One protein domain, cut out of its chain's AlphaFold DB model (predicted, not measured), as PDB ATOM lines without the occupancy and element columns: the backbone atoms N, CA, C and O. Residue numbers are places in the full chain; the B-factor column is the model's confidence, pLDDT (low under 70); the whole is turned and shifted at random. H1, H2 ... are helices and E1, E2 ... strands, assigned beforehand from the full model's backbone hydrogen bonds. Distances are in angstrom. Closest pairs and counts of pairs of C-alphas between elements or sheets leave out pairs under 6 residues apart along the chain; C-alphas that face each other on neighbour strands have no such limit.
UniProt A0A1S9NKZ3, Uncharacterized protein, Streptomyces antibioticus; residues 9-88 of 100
ATOM      1  N   GLU A   9     -19.212 -11.530  -6.233       74.75
ATOM      2  CA  GLU A   9     -19.099 -11.641  -7.697       74.75
ATOM      3  C   GLU A   9     -20.125 -12.621  -8.295       74.75
ATOM      4  O   GLU A   9     -20.643 -12.374  -9.385       74.75
ATOM      5  N   ASP A  10     -20.511 -13.675  -7.566       74.25
ATOM      6  CA  ASP A  10     -21.590 -14.578  -7.991       74.25
ATOM      7  C   ASP A  10     -22.928 -13.832  -8.059       74.25
ATOM      8  O   ASP A  10     -23.723 -14.058  -8.963       74.25
ATOM      9  N   ILE A  11     -23.159 -12.878  -7.152       76.88
ATOM     10  CA  ILE A  11     -24.377 -12.052  -7.143       76.88
ATOM     11  C   ILE A  11     -24.464 -11.171  -8.391       76.88
ATOM     12  O   ILE A  11     -25.537 -11.034  -8.969       76.88
ATOM     13  N   LYS A  12     -23.338 -10.615  -8.850       75.06
ATOM     14  CA  LYS A  12     -23.316  -9.788 -10.067       75.06
ATOM     15  C   LYS A  12     -23.638 -10.569 -11.336       75.06
ATOM     16  O   LYS A  12     -24.072  -9.969 -12.313       75.06
ATOM     17  N   SER A  13     -23.356 -11.871 -11.343       74.56
ATOM     18  CA  SER A  13     -23.563 -12.743 -12.505       74.56
ATOM     19  C   SER A  13     -24.903 -13.485 -12.480       74.56
ATOM     20  O   SER A  13     -25.270 -14.104 -13.476       74.56
ATOM     21  N   GLN A  14     -25.648 -13.408 -11.374       82.81
ATOM     22  CA  GLN A  14     -26.969 -14.014 -11.240       82.81
ATOM     23  C   GLN A  14     -28.071 -13.130 -11.831       82.81
ATOM     24  O   GLN A  14     -28.110 -11.916 -11.636       82.81
ATOM     25  N   GLU A  15     -29.016 -13.769 -12.518       83.00
ATOM     26  CA  GLU A  15     -30.188 -13.108 -13.087       83.00
ATOM     27  C   GLU A  15     -31.086 -12.509 -11.987       83.00
ATOM     28  O   GLU A  15     -31.255 -13.084 -10.912       83.00
ATOM     29  N   GLY A  16     -31.663 -11.333 -12.250       86.75
ATOM     30  CA  GLY A  16     -32.602 -10.653 -11.348       86.75
ATOM     31  C   GLY A  16     -31.972  -9.665 -10.361       86.75
ATOM     32  O   GLY A  16     -32.667  -8.757  -9.902       86.75
ATOM     33  N   TRP A  17     -30.670  -9.770 -10.085       90.50
ATOM     34  CA  TRP A  17     -29.950  -8.787  -9.275       90.50
ATOM     35  C   TRP A  17     -29.682  -7.510 -10.066       90.50
ATOM     36  O   TRP A  17     -29.152  -7.546 -11.177       90.50
ATOM     37  N   LYS A  18     -30.022  -6.361  -9.482       91.12
ATOM     38  CA  LYS A  18     -29.796  -5.045 -10.088       91.12
ATOM     39  C   LYS A  18     -28.922  -4.173  -9.191       91.12
ATOM     40  O   LYS A  18     -29.106  -4.204  -7.974       91.12
ATOM     41  N   PRO A  19     -27.974  -3.409  -9.756       89.19
ATOM     42  CA  PRO A  19     -27.246  -2.409  -8.989       89.19
ATOM     43  C   PRO A  19     -28.184  -1.245  -8.635       89.19
ATOM     44  O   PRO A  19     -28.822  -0.692  -9.524       89.19
ATOM     45  N   GLU A  20     -28.231  -0.851  -7.361       87.31
ATOM     46  CA  GLU A  20     -29.046   0.280  -6.859       87.31
ATOM     47  C   GLU A  20     -28.150   1.430  -6.354       87.31
ATOM     48  O   GLU A  20     -28.428   2.102  -5.363       87.31
ATOM     49  N   GLY A  21     -27.022   1.645  -7.039       75.31
ATOM     50  CA  GLY A  21     -26.020   2.652  -6.686       75.31
ATOM     51  C   GLY A  21     -24.930   2.142  -5.738       75.31
ATOM     52  O   GLY A  21     -25.124   1.221  -4.940       75.31
ATOM     53  N   GLY A  22     -23.739   2.735  -5.860       69.81
ATOM     54  CA  GLY A  22     -22.570   2.364  -5.063       69.81
ATOM     55  C   GLY A  22     -22.195   0.882  -5.200       69.81
ATOM     56  O   GLY A  22     -22.042   0.360  -6.305       69.81
ATOM     57  N   ALA A  23     -22.033   0.209  -4.056       76.12
ATOM     58  CA  ALA A  23     -21.673  -1.208  -3.949       76.12
ATOM     59  C   ALA A  23     -22.862  -2.105  -3.539       76.12
ATOM     60  O   ALA A  23     -22.645  -3.165  -2.942       76.12
ATOM     61  N   LEU A  24     -24.099  -1.675  -3.813       88.50
ATOM     62  CA  LEU A  24     -25.325  -2.369  -3.426       88.50
ATOM     63  C   LEU A  24     -25.999  -3.048  -4.621       88.50
ATOM     64  O   LEU A  24     -26.275  -2.417  -5.641       88.50
ATOM     65  N   TYR A  25     -26.329  -4.325  -4.450       91.56
ATOM     66  CA  TYR A  25     -27.158  -5.089  -5.378       91.56
ATOM     67  C   TYR A  25     -28.464  -5.479  -4.706       91.56
ATOM     68  O   TYR A  25     -28.472  -5.853  -3.533       91.56
ATOM     69  N   VAL A  26     -29.559  -5.418  -5.455       93.25
ATOM     70  CA  VAL A  26     -30.896  -5.725  -4.956       93.25
ATOM     71  C   VAL A  26     -31.568  -6.746  -5.859       93.25
ATOM     72  O   VAL A  26     -31.588  -6.598  -7.080       93.25
ATOM     73  N   LEU A  27     -32.136  -7.774  -5.242       93.94
ATOM     74  CA  LEU A  27     -33.049  -8.718  -5.864       93.94
ATOM     75  C   LEU A  27     -34.465  -8.412  -5.381       93.94
ATOM     76  O   LEU A  27     -34.707  -8.269  -4.179       93.94
ATOM     77  N   ARG A  28     -35.395  -8.321  -6.334       94.25
ATOM     78  CA  ARG A  28     -36.818  -8.080  -6.079       94.25
ATOM     79  C   ARG A  28     -37.623  -9.287  -6.519       94.25
ATOM     80  O   ARG A  28     -37.597  -9.653  -7.689       94.25
ATOM     81  N   GLU A  29     -38.379  -9.854  -5.596       93.31
ATOM     82  CA  GLU A  29     -39.243 -11.005  -5.842       93.31
ATOM     83  C   GLU A  29     -40.661 -10.726  -5.329       93.31
ATOM     84  O   GLU A  29     -40.905  -9.746  -4.618       93.31
ATOM     85  N   GLY A  30     -41.621 -11.573  -5.713       89.75
ATOM     86  CA  GLY A  30     -42.998 -11.487  -5.215       89.75
ATOM     87  C   GLY A  30     -43.638 -10.113  -5.441       89.75
ATOM     88  O   GLY A  30     -44.147  -9.517  -4.498       89.75
ATOM     89  N   ALA A  31     -43.538  -9.576  -6.665       88.62
ATOM     90  CA  ALA A  31     -44.019  -8.236  -7.031       88.62
ATOM     91  C   ALA A  31     -43.414  -7.076  -6.204       88.62
ATOM     92  O   ALA A  31     -43.998  -6.000  -6.118       88.62
ATOM     93  N   GLY A  32     -42.227  -7.275  -5.618       88.12
ATOM     94  CA  GLY A  32     -41.539  -6.266  -4.809       88.12
ATOM     95  C   GLY A  32     -41.844  -6.345  -3.314       88.12
ATOM     96  O   GLY A  32     -41.358  -5.500  -2.573       88.12
ATOM     97  N   LEU A  33     -42.597  -7.355  -2.862       94.31
ATOM     98  CA  LEU A  33     -42.861  -7.627  -1.440       94.31
ATOM     99  C   LEU A  33     -41.772  -8.474  -0.771       94.31
ATOM    100  O   LEU A  33     -41.811  -8.723   0.436       94.31
ATOM    101  N   HIS A  34     -40.793  -8.920  -1.554       95.44
ATOM    102  CA  HIS A  34     -39.593  -9.569  -1.071       95.44
ATOM    103  C   HIS A  34     -38.374  -8.868  -1.668       95.44
ATOM    104  O   HIS A  34     -38.166  -8.889  -2.882       95.44
ATOM    105  N   LEU A  35     -37.592  -8.219  -0.806       95.12
ATOM    106  CA  LEU A  35     -36.369  -7.521  -1.183       95.12
ATOM    107  C   LEU A  35     -35.185  -8.167  -0.483       95.12
ATOM    108  O   LEU A  35     -35.178  -8.311   0.741       95.12
ATOM    109  N   THR A  36     -34.172  -8.500  -1.271       94.69
ATOM    110  CA  THR A  36     -32.862  -8.894  -0.763       94.69
ATOM    111  C   THR A  36     -31.834  -7.890  -1.251       94.69
ATOM    112  O   THR A  36     -31.660  -7.728  -2.451       94.69
ATOM    113  N   ALA A  37     -31.140  -7.228  -0.332       93.25
ATOM    114  CA  ALA A  37     -30.089  -6.266  -0.626       93.25
ATOM    115  C   ALA A  37     -28.736  -6.813  -0.153       93.25
ATOM    116  O   ALA A  37     -28.626  -7.307   0.973       93.25
ATOM    117  N   VAL A  38     -27.708  -6.738  -0.998       91.88
ATOM    118  CA  VAL A  38     -26.361  -7.227  -0.691       91.88
ATOM    119  C   VAL A  38     -25.308  -6.175  -0.990       91.88
ATOM    120  O   VAL A  38     -25.267  -5.611  -2.080       91.88
ATOM    121  N   PHE A  39     -24.421  -5.949  -0.024       89.75
ATOM    122  CA  PHE A  39     -23.294  -5.026  -0.132       89.75
ATOM    123  C   PHE A  39     -22.056  -5.593   0.561       89.75
ATOM    124  O   PHE A  39     -22.149  -6.469   1.422       89.75
ATOM    125  N   ARG A  40     -20.874  -5.094   0.195       87.69
ATOM    126  CA  ARG A  40     -19.610  -5.478   0.839       87.69
ATOM    127  C   ARG A  40     -19.306  -4.584   2.033       87.69
ATOM    128  O   ARG A  40     -19.332  -3.361   1.919       87.69
ATOM    129  N   CYS A  41     -18.924  -5.195   3.147       85.50
ATOM    130  CA  CYS A  41     -18.427  -4.513   4.335       85.50
ATOM    131  C   CYS A  41     -17.043  -5.048   4.713       85.50
ATOM    132  O   CYS A  41     -16.881  -6.234   4.999       85.50
ATOM    133  N   LYS A  42     -16.039  -4.176   4.736       83.69
ATOM    134  CA  LYS A  42     -14.686  -4.496   5.200       83.69
ATOM    135  C   LYS A  42     -14.556  -4.136   6.675       83.69
ATOM    136  O   LYS A  42     -14.661  -2.963   7.021       83.69
ATOM    137  N   ILE A  43     -14.316  -5.119   7.532       80.44
ATOM    138  CA  ILE A  43     -14.175  -4.921   8.981       80.44
ATOM    139  C   ILE A  43     -12.683  -4.817   9.325       80.44
ATOM    140  O   ILE A  43     -11.863  -5.539   8.764       80.44
ATOM    141  N   GLU A  44     -12.310  -3.916  10.231       71.38
ATOM    142  CA  GLU A  44     -10.925  -3.803  10.700       71.38
ATOM    143  C   GLU A  44     -10.463  -5.101  11.397       71.38
ATOM    144  O   GLU A  44     -11.214  -5.714  12.154       71.38
ATOM    145  N   GLY A  45      -9.238  -5.558  11.114       66.38
ATOM    146  CA  GLY A  45      -8.695  -6.813  11.663       66.38
ATOM    147  C   GLY A  45      -9.173  -8.097  10.968       66.38
ATOM    148  O   GLY A  45      -8.791  -9.197  11.373       66.38
ATOM    149  N   SER A  46      -9.975  -7.982   9.907       67.94
ATOM    150  CA  SER A  46     -10.379  -9.105   9.057       67.94
ATOM    151  C   SER A  46      -9.148  -9.728   8.367       67.94
ATOM    152  O   SER A  46      -8.323  -8.988   7.831       67.94
ATOM    153  N   ARG A  47      -8.995 -11.065   8.376       64.12
ATOM    154  CA  ARG A  47      -7.834 -11.769   7.770       64.12
ATOM    155  C   ARG A  47      -7.701 -11.460   6.270       64.12
ATOM    156  O   ARG A  47      -8.668 -11.046   5.650       64.12
ATOM    157  N   GLN A  48      -6.537 -11.736   5.676       58.72
ATOM    158  CA  GLN A  48      -6.200 -11.478   4.261       58.72
ATOM    159  C   GLN A  48      -7.297 -11.881   3.246       58.72
ATOM    160  O   GLN A  48      -7.568 -11.159   2.295       58.72
ATOM    161  N   GLU A  49      -8.019 -12.982   3.480       53.84
ATOM    162  CA  GLU A  49      -9.134 -13.437   2.622       53.84
ATOM    163  C   GLU A  49     -10.407 -12.560   2.704       53.84
ATOM    164  O   GLU A  49     -11.315 -12.683   1.888       53.84
ATOM    165  N   GLN A  50     -10.477 -11.653   3.677       60.16
ATOM    166  CA  GLN A  50     -11.551 -10.681   3.899       60.16
ATOM    167  C   GLN A  50     -11.152  -9.266   3.446       60.16
ATOM    168  O   GLN A  50     -11.922  -8.323   3.635       60.16
ATOM    169  N   GLU A  51      -9.990  -9.095   2.797       60.78
ATOM    170  CA  GLU A  51      -9.556  -7.807   2.232       60.78
ATOM    171  C   GLU A  51     -10.562  -7.225   1.232       60.78
ATOM    172  O   GLU A  51     -10.714  -6.002   1.161       60.78
ATOM    173  N   LEU A  52     -11.275  -8.102   0.514       67.19
ATOM    174  CA  LEU A  52     -12.350  -7.754  -0.420       67.19
ATOM    175  C   LEU A  52     -13.659  -7.347   0.282       67.19
ATOM    176  O   LEU A  52     -14.567  -6.839  -0.375       67.19
ATOM    177  N   GLY A  53     -13.755  -7.534   1.599       75.69
ATOM    178  CA  GLY A  53     -14.945  -7.297   2.408       75.69
ATOM    179  C   GLY A  53     -15.896  -8.495   2.460       75.69
ATOM    180  O   GLY A  53     -15.999  -9.294   1.529       75.69
ATOM    181  N   LEU A  54     -16.617  -8.606   3.572       81.19
ATOM    182  CA  LEU A  54     -17.661  -9.602   3.781       81.19
ATOM    183  C   LEU A  54     -18.941  -9.182   3.043       81.19
ATOM    184  O   LEU A  54     -19.364  -8.030   3.188       81.19
ATOM    185  N   PRO A  55     -19.587 -10.081   2.280       84.31
ATOM    186  CA  PRO A  55     -20.907  -9.812   1.735       84.31
ATOM    187  C   PRO A  55     -21.936  -9.828   2.871       84.31
ATOM    188  O   PRO A  55     -22.134 -10.844   3.536       84.31
ATOM    189  N   LEU A  56     -22.596  -8.697   3.097       87.75
ATOM    190  CA  LEU A  56     -23.703  -8.578   4.037       87.75
ATOM    191  C   LEU A  56     -25.017  -8.612   3.272       87.75
ATOM    192  O   LEU A  56     -25.190  -7.864   2.312       87.75
ATOM    193  N   LYS A  57     -25.938  -9.470   3.719       90.81
ATOM    194  CA  LYS A  57     -27.272  -9.634   3.140       90.81
ATOM    195  C   LYS A  57     -28.326  -9.084   4.093       90.81
ATOM    196  O   LYS A  57     -28.368  -9.475   5.258       90.81
ATOM    197  N   VAL A  58     -29.200  -8.233   3.576       93.19
ATOM    198  CA  VAL A  58     -30.415  -7.764   4.246       93.19
ATOM    199  C   VAL A  58     -31.599  -8.298   3.471       93.19
ATOM    200  O   VAL A  58     -31.721  -8.040   2.281       93.19
ATOM    201  N   GLU A  59     -32.461  -9.051   4.142       94.94
ATOM    202  CA  GLU A  59     -33.666  -9.615   3.549       94.94
ATOM    203  C   GLU A  59     -34.877  -9.079   4.305       94.94
ATOM    204  O   GLU A  59     -34.943  -9.147   5.534       94.94
ATOM    205  N   THR A  60     -35.824  -8.524   3.563       94.81
ATOM    206  CA  THR A  60     -37.091  -8.024   4.091       94.81
ATOM    207  C   THR A  60     -38.215  -8.605   3.264       94.81
ATOM    208  O   THR A  60     -38.206  -8.511   2.033       94.81
ATOM    209  N   ARG A  61     -39.197  -9.188   3.943       95.94
ATOM    210  CA  ARG A  61     -40.342  -9.823   3.308       95.94
ATOM    211  C   ARG A  61     -41.614  -9.407   4.017       95.94
ATOM    212  O   ARG A  61     -41.690  -9.490   5.241       95.94
ATOM    213  N   VAL A  62     -42.605  -9.018   3.234       95.12
ATOM    214  CA  VAL A  62     -43.973  -8.820   3.701       95.12
ATOM    215  C   VAL A  62     -44.837  -9.918   3.107       95.12
ATOM    216  O   VAL A  62     -44.738 -10.247   1.927       95.12
ATOM    217  N   SER A  63     -45.681 -10.507   3.941       93.62
ATOM    218  CA  SER A  63     -46.664 -11.505   3.540       93.62
ATOM    219  C   SER A  63     -48.001 -11.199   4.202       93.62
ATOM    220  O   SER A  63     -48.051 -10.573   5.258       93.62
ATOM    221  N   ASN A  64     -49.091 -11.647   3.575       90.25
ATOM    222  CA  ASN A  64     -50.457 -11.534   4.100       90.25
ATOM    223  C   ASN A  64     -50.958 -10.094   4.336       90.25
ATOM    224  O   ASN A  64     -51.901  -9.899   5.099       90.25
ATOM    225  N   ILE A  65     -50.361  -9.095   3.676       89.69
ATOM    226  CA  ILE A  65     -50.855  -7.713   3.671       89.69
ATOM    227  C   ILE A  65     -51.192  -7.339   2.223       89.69
ATOM    228  O   ILE A  65     -50.271  -7.140   1.427       89.69
ATOM    229  N   PRO A  66     -52.487  -7.293   1.861       86.31
ATOM    230  CA  PRO A  66     -52.917  -6.807   0.556       86.31
ATOM    231  C   PRO A  66     -52.440  -5.372   0.330       86.31
ATOM    232  O   PRO A  66     -52.444  -4.572   1.265       86.31
ATOM    233  N   ASP A  67     -52.028  -5.067  -0.901       88.44
ATOM    234  CA  ASP A  67     -51.664  -3.715  -1.350       88.44
ATOM    235  C   ASP A  67     -50.597  -3.013  -0.490       88.44
ATOM    236  O   ASP A  67     -50.562  -1.785  -0.400       88.44
ATOM    237  N   PHE A  68     -49.708  -3.785   0.150       92.69
ATOM    238  CA  PHE A  68     -48.607  -3.212   0.919       92.69
ATOM    239  C   PHE A  68     -47.733  -2.318   0.033       92.69
ATOM    240  O   PHE A  68     -47.345  -2.698  -1.075       92.69
ATOM    241  N   ASP A  69     -47.380  -1.141   0.552       93.56
ATOM    242  CA  ASP A  69     -46.563  -0.170  -0.165       93.56
ATOM    243  C   ASP A  69     -45.124  -0.682  -0.352       93.56
ATOM    244  O   ASP A  69     -44.299  -0.703   0.566       93.56
ATOM    245  N   THR A  70     -44.801  -1.089  -1.578       93.50
ATOM    246  CA  THR A  70     -43.474  -1.600  -1.940       93.50
ATOM    247  C   THR A  70     -42.383  -0.530  -1.864       93.50
ATOM    248  O   THR A  70     -41.215  -0.882  -1.681       93.50
ATOM    249  N   LYS A  71     -42.732   0.765  -1.928       94.19
ATOM    250  CA  LYS A  71     -41.772   1.857  -1.708       94.19
ATOM    251  C   LYS A  71     -41.370   1.934  -0.243       94.19
ATOM    252  O   LYS A  71     -40.179   1.987   0.053       94.19
ATOM    253  N   LEU A  72     -42.347   1.842   0.663       94.00
ATOM    254  CA  LEU A  72     -42.083   1.758   2.097       94.00
ATOM    255  C   LEU A  72     -41.201   0.544   2.421       94.00
ATOM    256  O   LEU A  72     -40.279   0.661   3.228       94.00
ATOM    257  N   LEU A  73     -41.431  -0.607   1.770       94.81
ATOM    258  CA  LEU A  73     -40.542  -1.762   1.941       94.81
ATOM    259  C   LEU A  73     -39.102  -1.413   1.549       94.81
ATOM    260  O   LEU A  73     -38.195  -1.665   2.334       94.81
ATOM    261  N   GLY A  74     -38.905  -0.794   0.380       94.25
ATOM    262  CA  GLY A  74     -37.588  -0.366  -0.103       94.25
ATOM    263  C   GLY A  74     -36.876   0.596   0.852       94.25
ATOM    264  O   GLY A  74     -35.691   0.418   1.138       94.25
ATOM    265  N   GLU A  75     -37.593   1.574   1.407       94.94
ATOM    266  CA  GLU A  75     -37.066   2.506   2.415       94.94
ATOM    267  C   GLU A  75     -36.650   1.793   3.710       94.94
ATOM    268  O   GLU A  75     -35.581   2.077   4.266       94.94
ATOM    269  N   LEU A  76     -37.453   0.829   4.178       94.19
ATOM    270  CA  LEU A  76     -37.137   0.017   5.355       94.19
ATOM    271  C   LEU A  76     -35.891  -0.843   5.121       94.19
ATOM    272  O   LEU A  76     -34.991  -0.859   5.966       94.19
ATOM    273  N   THR A  77     -35.791  -1.515   3.971       95.06
ATOM    274  CA  THR A  77     -34.620  -2.326   3.605       95.06
ATOM    275  C   THR A  77     -33.358  -1.466   3.522       95.06
ATOM    276  O   THR A  77     -32.335  -1.818   4.117       95.06
ATOM    277  N   ALA A  78     -33.428  -0.306   2.858       93.50
ATOM    278  CA  ALA A  78     -32.330   0.659   2.788       93.50
ATOM    279  C   ALA A  78     -31.928   1.181   4.176       93.50
ATOM    280  O   ALA A  78     -30.743   1.329   4.488       93.50
ATOM    281  N   GLY A  79     -32.905   1.461   5.043       93.94
ATOM    282  CA  GLY A  79     -32.682   1.862   6.431       93.94
ATOM    283  C   GLY A  79     -31.957   0.789   7.249       93.94
ATOM    284  O   GLY A  79     -30.993   1.098   7.952       93.94
ATOM    285  N   LEU A  80     -32.367  -0.476   7.124       93.75
ATOM    286  CA  LEU A  80     -31.715  -1.611   7.782       93.75
ATOM    287  C   LEU A  80     -30.276  -1.804   7.291       93.75
ATOM    288  O   LEU A  80     -29.371  -1.943   8.115       93.75
ATOM    289  N   ALA A  81     -30.047  -1.735   5.977       92.00
ATOM    290  CA  ALA A  81     -28.708  -1.803   5.398       92.00
ATOM    291  C   ALA A  81     -27.804  -0.677   5.926       92.00
ATOM    292  O   ALA A  81     -26.718  -0.958   6.431       92.00
ATOM    293  N   ARG A  82     -28.277   0.578   5.946       91.31
ATOM    294  CA  ARG A  82     -27.541   1.715   6.541       91.31
ATOM    295  C   ARG A  82     -27.263   1.542   8.033       91.31
ATOM    296  O   ARG A  82     -26.221   1.958   8.531       91.31
ATOM    297  N   ASN A  83     -28.197   0.966   8.783       90.88
ATOM    298  CA  ASN A  83     -27.976   0.713  10.204       90.88
ATOM    299  C   ASN A  83     -26.918  -0.370  10.427       90.88
ATOM    300  O   ASN A  83     -26.109  -0.244  11.347       90.88
ATOM    301  N   LEU A  84     -26.878  -1.399   9.578       89.25
ATOM    302  CA  LEU A  84     -25.831  -2.415   9.623       89.25
ATOM    303  C   LEU A  84     -24.460  -1.832   9.294       89.25
ATOM    304  O   LEU A  84     -23.521  -2.123  10.023       89.25
ATOM    305  N   THR A  85     -24.343  -0.967   8.283       86.19
ATOM    306  CA  THR A  85     -23.056  -0.337   7.927       86.19
ATOM    307  C   THR A  85     -22.513   0.595   9.005       86.19
ATOM    308  O   THR A  85     -21.308   0.805   9.080       86.19
ATOM    309  N   LYS A  86     -23.388   1.157   9.848       85.31
ATOM    310  CA  LYS A  86     -22.995   1.971  11.008       85.31
ATOM    311  C   LYS A  86     -22.609   1.129  12.222       85.31
ATOM    312  O   LYS A  86     -21.746   1.535  12.991       85.31
ATOM    313  N   ARG A  87     -23.292  -0.001  12.445       86.88
ATOM    314  CA  ARG A  87     -23.079  -0.860  13.625       86.88
ATOM    315  C   ARG A  87     -21.946  -1.858  13.441       86.88
ATOM    316  O   ARG A  87     -21.244  -2.159  14.399       86.88
ATOM    317  N   LEU A  88     -21.789  -2.380  12.233       82.94
ATOM    318  CA  LEU A  88     -20.600  -3.106  11.822       82.94
ATOM    319  C   LEU A  88     -19.628  -2.030  11.342       82.94
ATOM    320  O   LEU A  88     -19.994  -1.324  10.411       82.94
TER     321      LEU A  88
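AT A GLANCE: This is residues 9 to 88 of the 100 residues of an uncharacterized protein of Streptomyces antibioticus (UniProt A0A1S9NKZ3). A small, twisted sheet of four strands is covered on one face by a long helix, H2, which runs slantwise over E3 and E4, while a short first helix, H1, only grazes the sheet near E1 and E2. The long axis follows E3 and E4 and is lengthened by two loops at opposite ends, residues 42 to 53 and residues 62 to 69. The printed part has 80 residues, with named elements in the order H1, E1, E2, E3, E4, H2; the sheet's order is E1, E2, E3, E4, all antiparallel, and the class is mixed, helices and strands. It is only just compact, close to loose, with a radius of gyration of the C-alphas of 14.0 A, and elongated, spanning 47 by 28 by 20 A.

HOW THE PARTS SIT: H1, residues 9 to 13, only grazes the sheet with its residues 9 to 12. E1, residues 17 to 19, is an edge strand; its closest C-alpha to H1 is that of Trp 17, 6.8 A from that of Ile 11. E2, residues 24 to 29, is antiparallel to E1 at 142 degrees and forms a hairpin with it; N 18 and O 26 are within hydrogen-bond range at 2.9 A. E3, residues 34 to 41, forms a hairpin with E2 at 163 degrees, with N 27 and O 36 at 2.8 A. E4, residues 54 to 61, the other edge strand, forms a hairpin with E3 at 162 degrees, with N 37 and O 58 at 2.8 A. E1 to E4 make a meander, each strand the antiparallel neighbour of the one before. H2, residues 70 to 87, is on the sheet at a height of 8.8 A, making two layers, helix on one face of a sheet. It lies over E3 and E4, only just slantwise to the strands, at 31 degrees to E4 on the local plane. Its closest C-alphas to E4 are those of Thr 77 and Thr 60, 6.2 A apart; to E3, those of Thr 85 and Cys 41, 7.2 A apart. H1 and H2 are apart. In both helices every O i to N i+4 pair is within hydrogen-bond range.

IN THESE COORDINATES: H1 begins at C-alpha 9, (-19.099, -11.641, -7.697), and measures 6.7 A. E1 measures 6.9 A, E2 16.6 A, E3 22.4 A and E4 22.7 A; E4 begins at C-alpha 54, (-17.661, -9.602, 3.781). H2 measures 25.7 A and ends at C-alpha 87, (-23.079, -0.860, 13.625).

THE WHOLE: The C-alphas farthest apart are those of Gln 48 and Pro 66, 47.1 A. The printed part has no cut. The link from E3 to E4, 12 residues, is long. Mean pLDDT of the printed part is 85.8; residue 22 and residues 45 to 52 are under 70.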